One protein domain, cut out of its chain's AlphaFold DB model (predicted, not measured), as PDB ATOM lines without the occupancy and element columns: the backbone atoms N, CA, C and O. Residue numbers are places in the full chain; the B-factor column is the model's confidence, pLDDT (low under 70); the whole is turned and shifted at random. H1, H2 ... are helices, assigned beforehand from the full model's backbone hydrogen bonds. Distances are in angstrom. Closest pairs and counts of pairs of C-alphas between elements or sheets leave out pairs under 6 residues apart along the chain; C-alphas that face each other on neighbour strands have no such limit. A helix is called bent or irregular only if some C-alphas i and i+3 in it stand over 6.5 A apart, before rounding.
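Overview. This is residues 11 to 74 of the 77 residues of an uncharacterized protein of Campylobacteraceae bacterium (UniProt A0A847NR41). The model is an open, loose frame of three helices with no contact between any two of them: H2, the longest, makes one side, and H1 and H3 lie across an empty middle from it, running in much the same direction as each other. The unnamed residues 23 to 34 lead from H1 over to H2, and a shorter link, residues 51 to 58, leads back from H2 to H3. The printed part has 64 residues, with three named helices in the order H1, H2, H3 and no named strand, and its class is all helix. The whole is loose, with a radius of gyration of the C-alphas of 15.1 A, and the C-alphas span 43 by 29 by 20 A along their three main axes.

Arrangement. H2, residues 35 to 50, has its centre at (-23.119, -8.990, -3.654). H1, residues 11 to 22, is apart from H2, with its centre at (-26.815, -6.107, 19.264). H3, residues 59 to 72, is also apart from H2, with its centre at (-34.304, -19.946, 17.857). H1 and H3 are apart too, no C-alpha of the one being within 8 A of the other. In H1, H2 and H3 every O i to N i+4 pair is within hydrogen-bond range. Three stretches stand free: residues 18 to 24, of which 18 to 22 belong to H1; residues 28 to 44, of which 35 to 44 belong to H2; and residues 60 to 74, of which 60 to 72 belong to H3.

Along the chain. H2 has 16 residues, Leu 35 to Lys 50, and measures 22.5 A from first to last C-alpha; it begins at C-alpha 35, (-17.456, 0.563, -0.970). H3 has 14 residues, Phe 59 to Ala 72, and measures 19.9 A, ending at C-alpha 72, (-32.163, -28.004, 23.395). H1 has 12 residues, Gln 11 to Asp 22, and measures 16.5 A, beginning at C-alpha 11, (-31.396, 0.036, 15.392). The three helices are not bent.

Size, cuts and confidence. The two C-alphas farthest apart in the domain, those of Asp 36 and Gly 74, are 44.1 A apart, and the C-alphas of Gln 11 and Gly 74, the first and last printed, are 29.7 A apart. The printed part has no cut. The link from H1 to H2 is long, with 12 residues, and its C-alphas lie 12 to 20 A from the mean of the C-alphas; the link from H2 to H3 is short, with 8 residues. The mean pLDDT of the printed part is 83.1, and the model's confidence is low, under 70, at residues 29 to 33.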
ATOM      1  N   GLN A  11     -30.948   0.401  14.044       88.50
ATOM      2  CA  GLN A  11     -31.396   0.036  15.392       88.50
ATOM      3  C   GLN A  11     -31.410  -1.483  15.601       88.50
ATOM      4  O   GLN A  11     -31.002  -1.949  16.665       88.50
ATOM      5  N   GLU A  12     -31.857  -2.249  14.609       85.62
ATOM      6  CA  GLU A  12     -31.875  -3.716  14.646       85.62
ATOM      7  C   GLU A  12     -30.458  -4.290  14.693       85.62
ATOM      8  O   GLU A  12     -30.165  -5.127  15.551       85.62
ATOM      9  N   ILE A  13     -29.550  -3.767  13.862       86.62
ATOM     10  CA  ILE A  13     -28.134  -4.162  13.872       86.62
ATOM     11  C   ILE A  13     -27.502  -3.871  15.241       86.62
ATOM     12  O   ILE A  13     -26.820  -4.728  15.804       86.62
ATOM     13  N   ASN A  14     -27.780  -2.707  15.835       84.69
ATOM     14  CA  ASN A  14     -27.260  -2.359  17.159       84.69
ATOM     15  C   ASN A  14     -27.770  -3.298  18.264       84.69
ATOM     16  O   ASN A  14     -27.001  -3.667  19.155       84.69
ATOM     17  N   LYS A  15     -29.043  -3.716  18.213       87.88
ATOM     18  CA  LYS A  15     -29.593  -4.705  19.158       87.88
ATOM     19  C   LYS A  15     -28.878  -6.049  19.033       87.88
ATOM     20  O   LYS A  15     -28.526  -6.633  20.055       87.88
ATOM     21  N   LEU A  16     -28.623  -6.501  17.803       85.81
ATOM     22  CA  LEU A  16     -27.911  -7.751  17.546       85.81
ATOM     23  C   LEU A  16     -26.474  -7.694  18.086       85.81
ATOM     24  O   LEU A  16     -26.049  -8.595  18.804       85.81
ATOM     25  N   ILE A  17     -25.754  -6.598  17.822       85.69
ATOM     26  CA  ILE A  17     -24.395  -6.380  18.341       85.69
ATOM     27  C   ILE A  17     -24.376  -6.432  19.873       85.69
ATOM     28  O   ILE A  17     -23.496  -7.071  20.451       85.69
ATOM     29  N   ASN A  18     -25.335  -5.780  20.535       85.19
ATOM     30  CA  ASN A  18     -25.421  -5.791  21.996       85.19
ATOM     31  C   ASN A  18     -25.680  -7.201  22.533       85.19
ATOM     32  O   ASN A  18     -24.985  -7.631  23.446       85.19
ATOM     33  N   LEU A  19     -26.585  -7.960  21.911       86.19
ATOM     34  CA  LEU A  19     -26.874  -9.336  22.315       86.19
ATOM     35  C   LEU A  19     -25.637 -10.241  22.211       86.19
ATOM     36  O   LEU A  19     -25.372 -11.040  23.108       86.19
ATOM     37  N   ILE A  20     -24.845 -10.095  21.148       84.50
ATOM     38  CA  ILE A  20     -23.611 -10.870  20.952       84.50
ATOM     39  C   ILE A  20     -22.554 -10.482  22.007       84.50
ATOM     40  O   ILE A  20     -21.924 -11.365  22.597       84.50
ATOM     41  N   LYS A  21     -22.419  -9.183  22.322       78.50
ATOM     42  CA  LYS A  21     -21.539  -8.679  23.395       78.50
ATOM     43  C   LYS A  21     -21.946  -9.187  24.778       78.50
ATOM     44  O   LYS A  21     -21.086  -9.660  25.521       78.50
ATOM     45  N   ASP A  22     -23.235  -9.135  25.104       87.94
ATOM     46  CA  ASP A  22     -23.775  -9.575  26.398       87.94
ATOM     47  C   ASP A  22     -23.535 -11.076  26.626       87.94
ATOM     48  O   ASP A  22     -23.285 -11.517  27.748       87.94
ATOM     49  N   ASN A  23     -23.513 -11.854  25.541       86.44
ATOM     50  CA  ASN A  23     -23.204 -13.283  25.559       86.44
ATOM     51  C   ASN A  23     -21.701 -13.602  25.432       86.44
ATOM     52  O   ASN A  23     -21.338 -14.772  25.316       86.44
ATOM     53  N   LYS A  24     -20.817 -12.592  25.489       81.75
ATOM     54  CA  LYS A  24     -19.348 -12.733  25.393       81.75
ATOM     55  C   LYS A  24     -18.879 -13.485  24.142       81.75
ATOM     56  O   LYS A  24     -17.869 -14.190  24.173       81.75
ATOM     57  N   LEU A  25     -19.618 -13.350  23.049       78.06
ATOM     58  CA  LEU A  25     -19.231 -13.888  21.753       78.06
ATOM     59  C   LEU A  25     -18.285 -12.895  21.065       78.06
ATOM     60  O   LEU A  25     -18.500 -11.683  21.123       78.06
ATOM     61  N   ASN A  26     -17.230 -13.401  20.424       74.81
ATOM     62  CA  ASN A  26     -16.278 -12.551  19.710       74.81
ATOM     63  C   ASN A  26     -16.924 -11.951  18.457       74.81
ATOM     64  O   ASN A  26     -17.524 -12.663  17.654       74.81
ATOM     65  N   LEU A  27     -16.756 -10.639  18.298       71.50
ATOM     66  CA  LEU A  27     -17.140  -9.875  17.118       71.50
ATOM     67  C   LEU A  27     -15.892  -9.226  16.537       71.50
ATOM     68  O   LEU A  27     -15.328  -8.329  17.165       71.50
ATOM     69  N   ASP A  28     -15.509  -9.642  15.336       70.69
ATOM     70  CA  ASP A  28     -14.536  -8.917  14.526       70.69
ATOM     71  C   ASP A  28     -15.289  -8.001  13.561       70.69
ATOM     72  O   ASP A  28     -16.063  -8.450  12.714       70.69
ATOM     73  N   PHE A  29     -15.087  -6.694  13.723       66.25
ATOM     74  CA  PHE A  29     -15.615  -5.689  12.807       66.25
ATOM     75  C   PHE A  29     -14.554  -5.393  11.753       66.25
ATOM     76  O   PHE A  29     -13.580  -4.690  12.024       66.25
ATOM     77  N   GLU A  30     -14.741  -5.910  10.544       62.69
ATOM     78  CA  GLU A  30     -13.862  -5.589   9.423       62.69
ATOM     79  C   GLU A  30     -14.262  -4.222   8.840       62.69
ATOM     80  O   GLU A  30     -15.224  -4.096   8.083       62.69
ATOM     81  N   THR A  31     -13.561  -3.161   9.253       59.66
ATOM     82  CA  THR A  31     -13.873  -1.763   8.890       59.66
ATOM     83  C   THR A  31     -13.071  -1.231   7.699       59.66
ATOM     84  O   THR A  31     -13.278  -0.094   7.282       59.66
ATOM     85  N   THR A  32     -12.162  -2.026   7.132       58.09
ATOM     86  CA  THR A  32     -11.202  -1.601   6.093       58.09
ATOM     87  C   THR A  32     -11.640  -1.909   4.664       58.09
ATOM     88  O   THR A  32     -10.821  -1.862   3.748       58.09
ATOM     89  N   ARG A  33     -12.909  -2.249   4.447       64.69
ATOM     90  CA  ARG A  33     -13.411  -2.627   3.123       64.69
ATOM     91  C   ARG A  33     -13.809  -1.399   2.316       64.69
ATOM     92  O   ARG A  33     -14.433  -0.477   2.846       64.69
ATOM     93  N   SER A  34     -13.447  -1.382   1.035       73.19
ATOM     94  CA  SER A  34     -13.895  -0.321   0.138       73.19
ATOM     95  C   SER A  34     -15.389  -0.477  -0.164       73.19
ATOM     96  O   SER A  34     -15.955  -1.568  -0.062       73.19
ATOM     97  N   LEU A  35     -16.052   0.617  -0.547       74.81
ATOM     98  CA  LEU A  35     -17.456   0.563  -0.970       74.81
ATOM     99  C   LEU A  35     -17.662  -0.356  -2.183       74.81
ATOM    100  O   LEU A  35     -18.728  -0.956  -2.308       74.81
ATOM    101  N   ASP A  36     -16.652  -0.483  -3.044       75.31
ATOM    102  CA  ASP A  36     -16.695  -1.364  -4.210       75.31
ATOM    103  C   ASP A  36     -16.650  -2.843  -3.799       75.31
ATOM    104  O   ASP A  36     -17.425  -3.638  -4.331       75.31
ATOM    105  N   ASP A  37     -15.848  -3.196  -2.787       79.00
ATOM    106  CA  ASP A  37     -15.808  -4.560  -2.235       79.00
ATOM    107  C   ASP A  37     -17.148  -4.931  -1.587       79.00
ATOM    108  O   ASP A  37     -17.705  -5.999  -1.843       79.00
ATOM    109  N   ILE A  38     -17.715  -4.008  -0.802       79.50
ATOM    110  CA  ILE A  38     -19.033  -4.187  -0.175       79.50
ATOM    111  C   ILE A  38     -20.108  -4.375  -1.251       79.50
ATOM    112  O   ILE A  38     -20.995  -5.218  -1.115       79.50
ATOM    113  N   ARG A  39     -20.037  -3.607  -2.341       76.19
ATOM    114  CA  ARG A  39     -20.997  -3.704  -3.442       76.19
ATOM    115  C   ARG A  39     -20.884  -5.031  -4.187       76.19
ATOM    116  O   ARG A  39     -21.918  -5.610  -4.515       76.19
ATOM    117  N   ALA A  40     -19.666  -5.504  -4.440       85.00
ATOM    118  CA  ALA A  40     -19.432  -6.789  -5.088       85.00
ATOM    119  C   ALA A  40     -20.021  -7.947  -4.267       85.00
ATOM    120  O   ALA A  40     -20.724  -8.789  -4.818       85.00
ATOM    121  N   GLU A  41     -19.824  -7.945  -2.948       85.25
ATOM    122  CA  GLU A  41     -20.389  -8.977  -2.071       85.25
ATOM    123  C   GLU A  41     -21.912  -8.916  -1.954       85.25
ATOM    124  O   GLU A  41     -22.566  -9.958  -1.864       85.25
ATOM    125  N   ILE A  42     -22.502  -7.715  -1.971       86.25
ATOM    126  CA  ILE A  42     -23.962  -7.571  -2.002       86.25
ATOM    127  C   ILE A  42     -24.521  -8.205  -3.278       86.25
ATOM    128  O   ILE A  42     -25.501  -8.943  -3.205       86.25
ATOM    129  N   GLU A  43     -23.919  -7.936  -4.437       88.88
ATOM    130  CA  GLU A  43     -24.383  -8.512  -5.704       88.88
ATOM    131  C   GLU A  43     -24.192 -10.033  -5.748       88.88
ATOM    132  O   GLU A  43     -25.134 -10.743  -6.101       88.88
ATOM    133  N   ASP A  44     -23.052 -10.542  -5.277       90.56
ATOM    134  CA  ASP A  44     -22.812 -11.984  -5.147       90.56
ATOM    135  C   ASP A  44     -23.844 -12.648  -4.217       90.56
ATOM    136  O   ASP A  44     -24.486 -13.636  -4.573       90.56
ATOM    137  N   THR A  45     -24.117 -12.043  -3.060       87.62
ATOM    138  CA  THR A  45     -25.139 -12.532  -2.121       87.62
ATOM    139  C   THR A  45     -26.532 -12.555  -2.760       87.62
ATOM    140  O   THR A  45     -27.283 -13.519  -2.589       87.62
ATOM    141  N   ARG A  46     -26.896 -11.519  -3.528       88.31
ATOM    142  CA  ARG A  46     -28.180 -11.468  -4.251       88.31
ATOM    143  C   ARG A  46     -28.275 -12.574  -5.296       88.31
ATOM    144  O   ARG A  46     -29.340 -13.179  -5.435       88.31
ATOM    145  N   GLU A  47     -27.189 -12.849  -6.007       90.88
ATOM    146  CA  GLU A  47     -27.129 -13.923  -6.993       90.88
ATOM    147  C   GLU A  47     -27.243 -15.304  -6.334       90.88
ATOM    148  O   GLU A  47     -28.038 -16.129  -6.785       90.88
ATOM    149  N   GLN A  48     -26.562 -15.534  -5.211       89.88
ATOM    150  CA  GLN A  48     -26.676 -16.779  -4.446       89.88
ATOM    151  C   GLN A  48     -28.092 -17.014  -3.894       89.88
ATOM    152  O   GLN A  48     -28.595 -18.140  -3.932       89.88
ATOM    153  N   ILE A  49     -28.772 -15.958  -3.430       90.19
ATOM    154  CA  ILE A  49     -30.182 -16.044  -3.015       90.19
ATOM    155  C   ILE A  49     -31.069 -16.399  -4.213       90.19
ATOM    156  O   ILE A  49     -31.909 -17.294  -4.122       90.19
ATOM    157  N   LYS A  50     -30.863 -15.741  -5.361       89.50
ATOM    158  CA  LYS A  50     -31.626 -16.005  -6.591       89.50
ATOM    159  C   LYS A  50     -31.420 -17.432  -7.105       89.50
ATOM    160  O   LYS A  50     -32.373 -18.055  -7.565       89.50
ATOM    161  N   ASN A  51     -30.199 -17.945  -7.004       92.75
ATOM    162  CA  ASN A  51     -29.831 -19.294  -7.430       92.75
ATOM    163  C   ASN A  51     -30.219 -20.369  -6.397       92.75
ATOM    164  O   ASN A  51     -30.015 -21.556  -6.645       92.75
ATOM    165  N   GLY A  52     -30.780 -19.974  -5.248       88.69
ATOM    166  CA  GLY A  52     -31.218 -20.884  -4.188       88.69
ATOM    167  C   GLY A  52     -30.074 -21.551  -3.419       88.69
ATOM    168  O   GLY A  52     -30.324 -22.458  -2.628       88.69
ATOM    169  N   THR A  53     -28.829 -21.117  -3.629       89.19
ATOM    170  CA  THR A  53     -27.654 -21.616  -2.898       89.19
ATOM    171  C   THR A  53     -27.511 -20.958  -1.528       89.19
ATOM    172  O   THR A  53     -26.825 -21.495  -0.661       89.19
ATOM    173  N   MET A  54     -28.192 -19.829  -1.312       88.38
ATOM    174  CA  MET A  54     -28.300 -19.156  -0.021       88.38
ATOM    175  C   MET A  54     -29.766 -18.875   0.315       88.38
ATOM    176  O   MET A  54     -30.554 -18.483  -0.544       88.38
ATOM    177  N   LYS A  55     -30.136 -19.069   1.583       86.12
ATOM    178  CA  LYS A  55     -31.484 -18.791   2.081       86.12
ATOM    179  C   LYS A  55     -31.462 -17.508   2.905       86.12
ATOM    180  O   LYS A  55     -30.625 -17.362   3.793       86.12
ATOM    181  N   LEU A  56     -32.369 -16.589   2.593       85.19
ATOM    182  CA  LEU A  56     -32.585 -15.383   3.381       85.19
ATOM    183  C   LEU A  56     -33.532 -15.720   4.536       85.19
ATOM    184  O   LEU A  56     -34.581 -16.315   4.294       85.19
ATOM    185  N   TYR A  57     -33.158 -15.340   5.755       83.81
ATOM    186  CA  TYR A  57     -33.989 -15.512   6.945       83.81
ATOM    187  C   TYR A  57     -34.403 -14.149   7.490       83.81
ATOM    188  O   TYR A  57     -33.617 -13.199   7.516       83.81
ATOM    189  N   THR A  58     -35.644 -14.066   7.942       87.19
ATOM    190  CA  THR A  58     -36.161 -12.947   8.724       87.19
ATOM    191  C   THR A  58     -35.639 -12.999  10.158       87.19
ATOM    192  O   THR A  58     -35.171 -14.032  10.641       87.19
ATOM    193  N   PHE A  59     -35.731 -11.871  10.864       81.19
ATOM    194  CA  PHE A  59     -35.351 -11.809  12.274       81.19
ATOM    195  C   PHE A  59     -36.126 -12.825  13.127       81.19
ATOM    196  O   PHE A  59     -35.525 -13.488  13.969       81.19
ATOM    197  N   ASP A  60     -37.427 -12.983  12.876       85.25
ATOM    198  CA  ASP A  60     -38.276 -13.916  13.619       85.25
ATOM    199  C   ASP A  60     -37.852 -15.374  13.391       85.25
ATOM    200  O   ASP A  60     -37.742 -16.126  14.357       85.25
ATOM    201  N   GLU A  61     -37.509 -15.757  12.156       87.75
ATOM    202  CA  GLU A  61     -36.983 -17.098  11.846       87.75
ATOM    203  C   GLU A  61     -35.632 -17.353  12.533       87.75
ATOM    204  O   GLU A  61     -35.388 -18.432  13.076       87.75
ATOM    205  N   VAL A  62     -34.746 -16.351  12.566       88.06
ATOM    206  CA  VAL A  62     -33.467 -16.458  13.290       88.06
ATOM    207  C   VAL A  62     -33.703 -16.583  14.796       88.06
ATOM    208  O   VAL A  62     -33.038 -17.385  15.459       88.06
ATOM    209  N   MET A  63     -34.646 -15.820  15.351       85.62
ATOM    210  CA  MET A  63     -35.017 -15.900  16.764       85.62
ATOM    211  C   MET A  63     -35.629 -17.251  17.120       85.62
ATOM    212  O   MET A  63     -35.288 -17.807  18.164       85.62
ATOM    213  N   GLU A  64     -36.487 -17.802  16.264       90.25
ATOM    214  CA  GLU A  64     -37.060 -19.134  16.436       90.25
ATOM    215  C   GLU A  64     -35.959 -20.198  16.480       90.25
ATOM    216  O   GLU A  64     -35.836 -20.898  17.486       90.25
ATOM    217  N   HIS A  65     -35.070 -20.232  15.483       88.19
ATOM    218  CA  HIS A  65     -33.937 -21.164  15.465       88.19
ATOM    219  C   HIS A  65     -33.005 -20.996  16.668       88.19
ATOM    220  O   HIS A  65     -32.523 -21.974  17.246       88.19
ATOM    221  N   THR A  66     -32.766 -19.757  17.094       85.31
ATOM    222  CA  THR A  66     -31.958 -19.478  18.286       85.31
ATOM    223  C   THR A  66     -32.633 -20.035  19.542       85.31
ATOM    224  O   THR A  66     -31.983 -20.706  20.347       85.31
ATOM    225  N   ASN A  67     -33.941 -19.826  19.695       87.25
ATOM    226  CA  ASN A  67     -34.721 -20.350  20.815       87.25
ATOM    227  C   ASN A  67     -34.765 -21.885  20.822       87.25
ATOM    228  O   ASN A  67     -34.652 -22.487  21.889       87.25
ATOM    229  N   GLU A  68     -34.880 -22.534  19.662       89.38
ATOM    230  CA  GLU A  68     -34.805 -23.997  19.540       89.38
ATOM    231  C   GLU A  68     -33.469 -24.538  20.064       89.38
ATOM    232  O   GLU A  68     -33.444 -25.455  20.891       89.38
ATOM    233  N   ILE A  69     -32.354 -23.923  19.654       89.38
ATOM    234  CA  ILE A  69     -31.007 -24.299  20.108       89.38
ATOM    235  C   ILE A  69     -30.863 -24.090  21.621       89.38
ATOM    236  O   ILE A  69     -30.305 -24.940  22.319       89.38
ATOM    237  N   LEU A  70     -31.359 -22.969  22.143       83.06
ATOM    238  CA  LEU A  70     -31.295 -22.649  23.568       83.06
ATOM    239  C   LEU A  70     -32.147 -23.614  24.410       83.06
ATOM    240  O   LEU A  70     -31.663 -24.111  25.430       83.06
ATOM    241  N   ARG A  71     -33.361 -23.962  23.957       89.12
ATOM    242  CA  ARG A  71     -34.213 -24.987  24.590       89.12
ATOM    243  C   ARG A  71     -33.538 -26.353  24.595       89.12
ATOM    244  O   ARG A  71     -33.517 -27.008  25.634       89.12
ATOM    245  N   ALA A  72     -32.923 -26.754  23.481       86.31
ATOM    246  CA  ALA A  72     -32.163 -28.004  23.395       86.31
ATOM    247  C   ALA A  72     -30.976 -28.045  24.378       86.31
ATOM    248  O   ALA A  72     -30.585 -29.116  24.837       86.31
ATOM    249  N   LYS A  73     -30.432 -26.878  24.745       86.50
ATOM    250  CA  LYS A  73     -29.368 -26.724  25.751       86.50
ATOM    251  C   LYS A  73     -29.883 -26.518  27.183       86.50
ATOM    252  O   LYS A  73     -29.078 -26.291  28.083       86.50
ATOM    253  N   GLY A  74     -31.194 -26.616  27.410       83.88
ATOM    254  CA  GLY A  74     -31.802 -26.519  28.739       83.88
ATOM    255  C   GLY A  74     -32.002 -25.090  29.252       83.88
ATOM    256  O   GLY A  74     -32.234 -24.905  30.448       83.88
TER     257      GLY A  74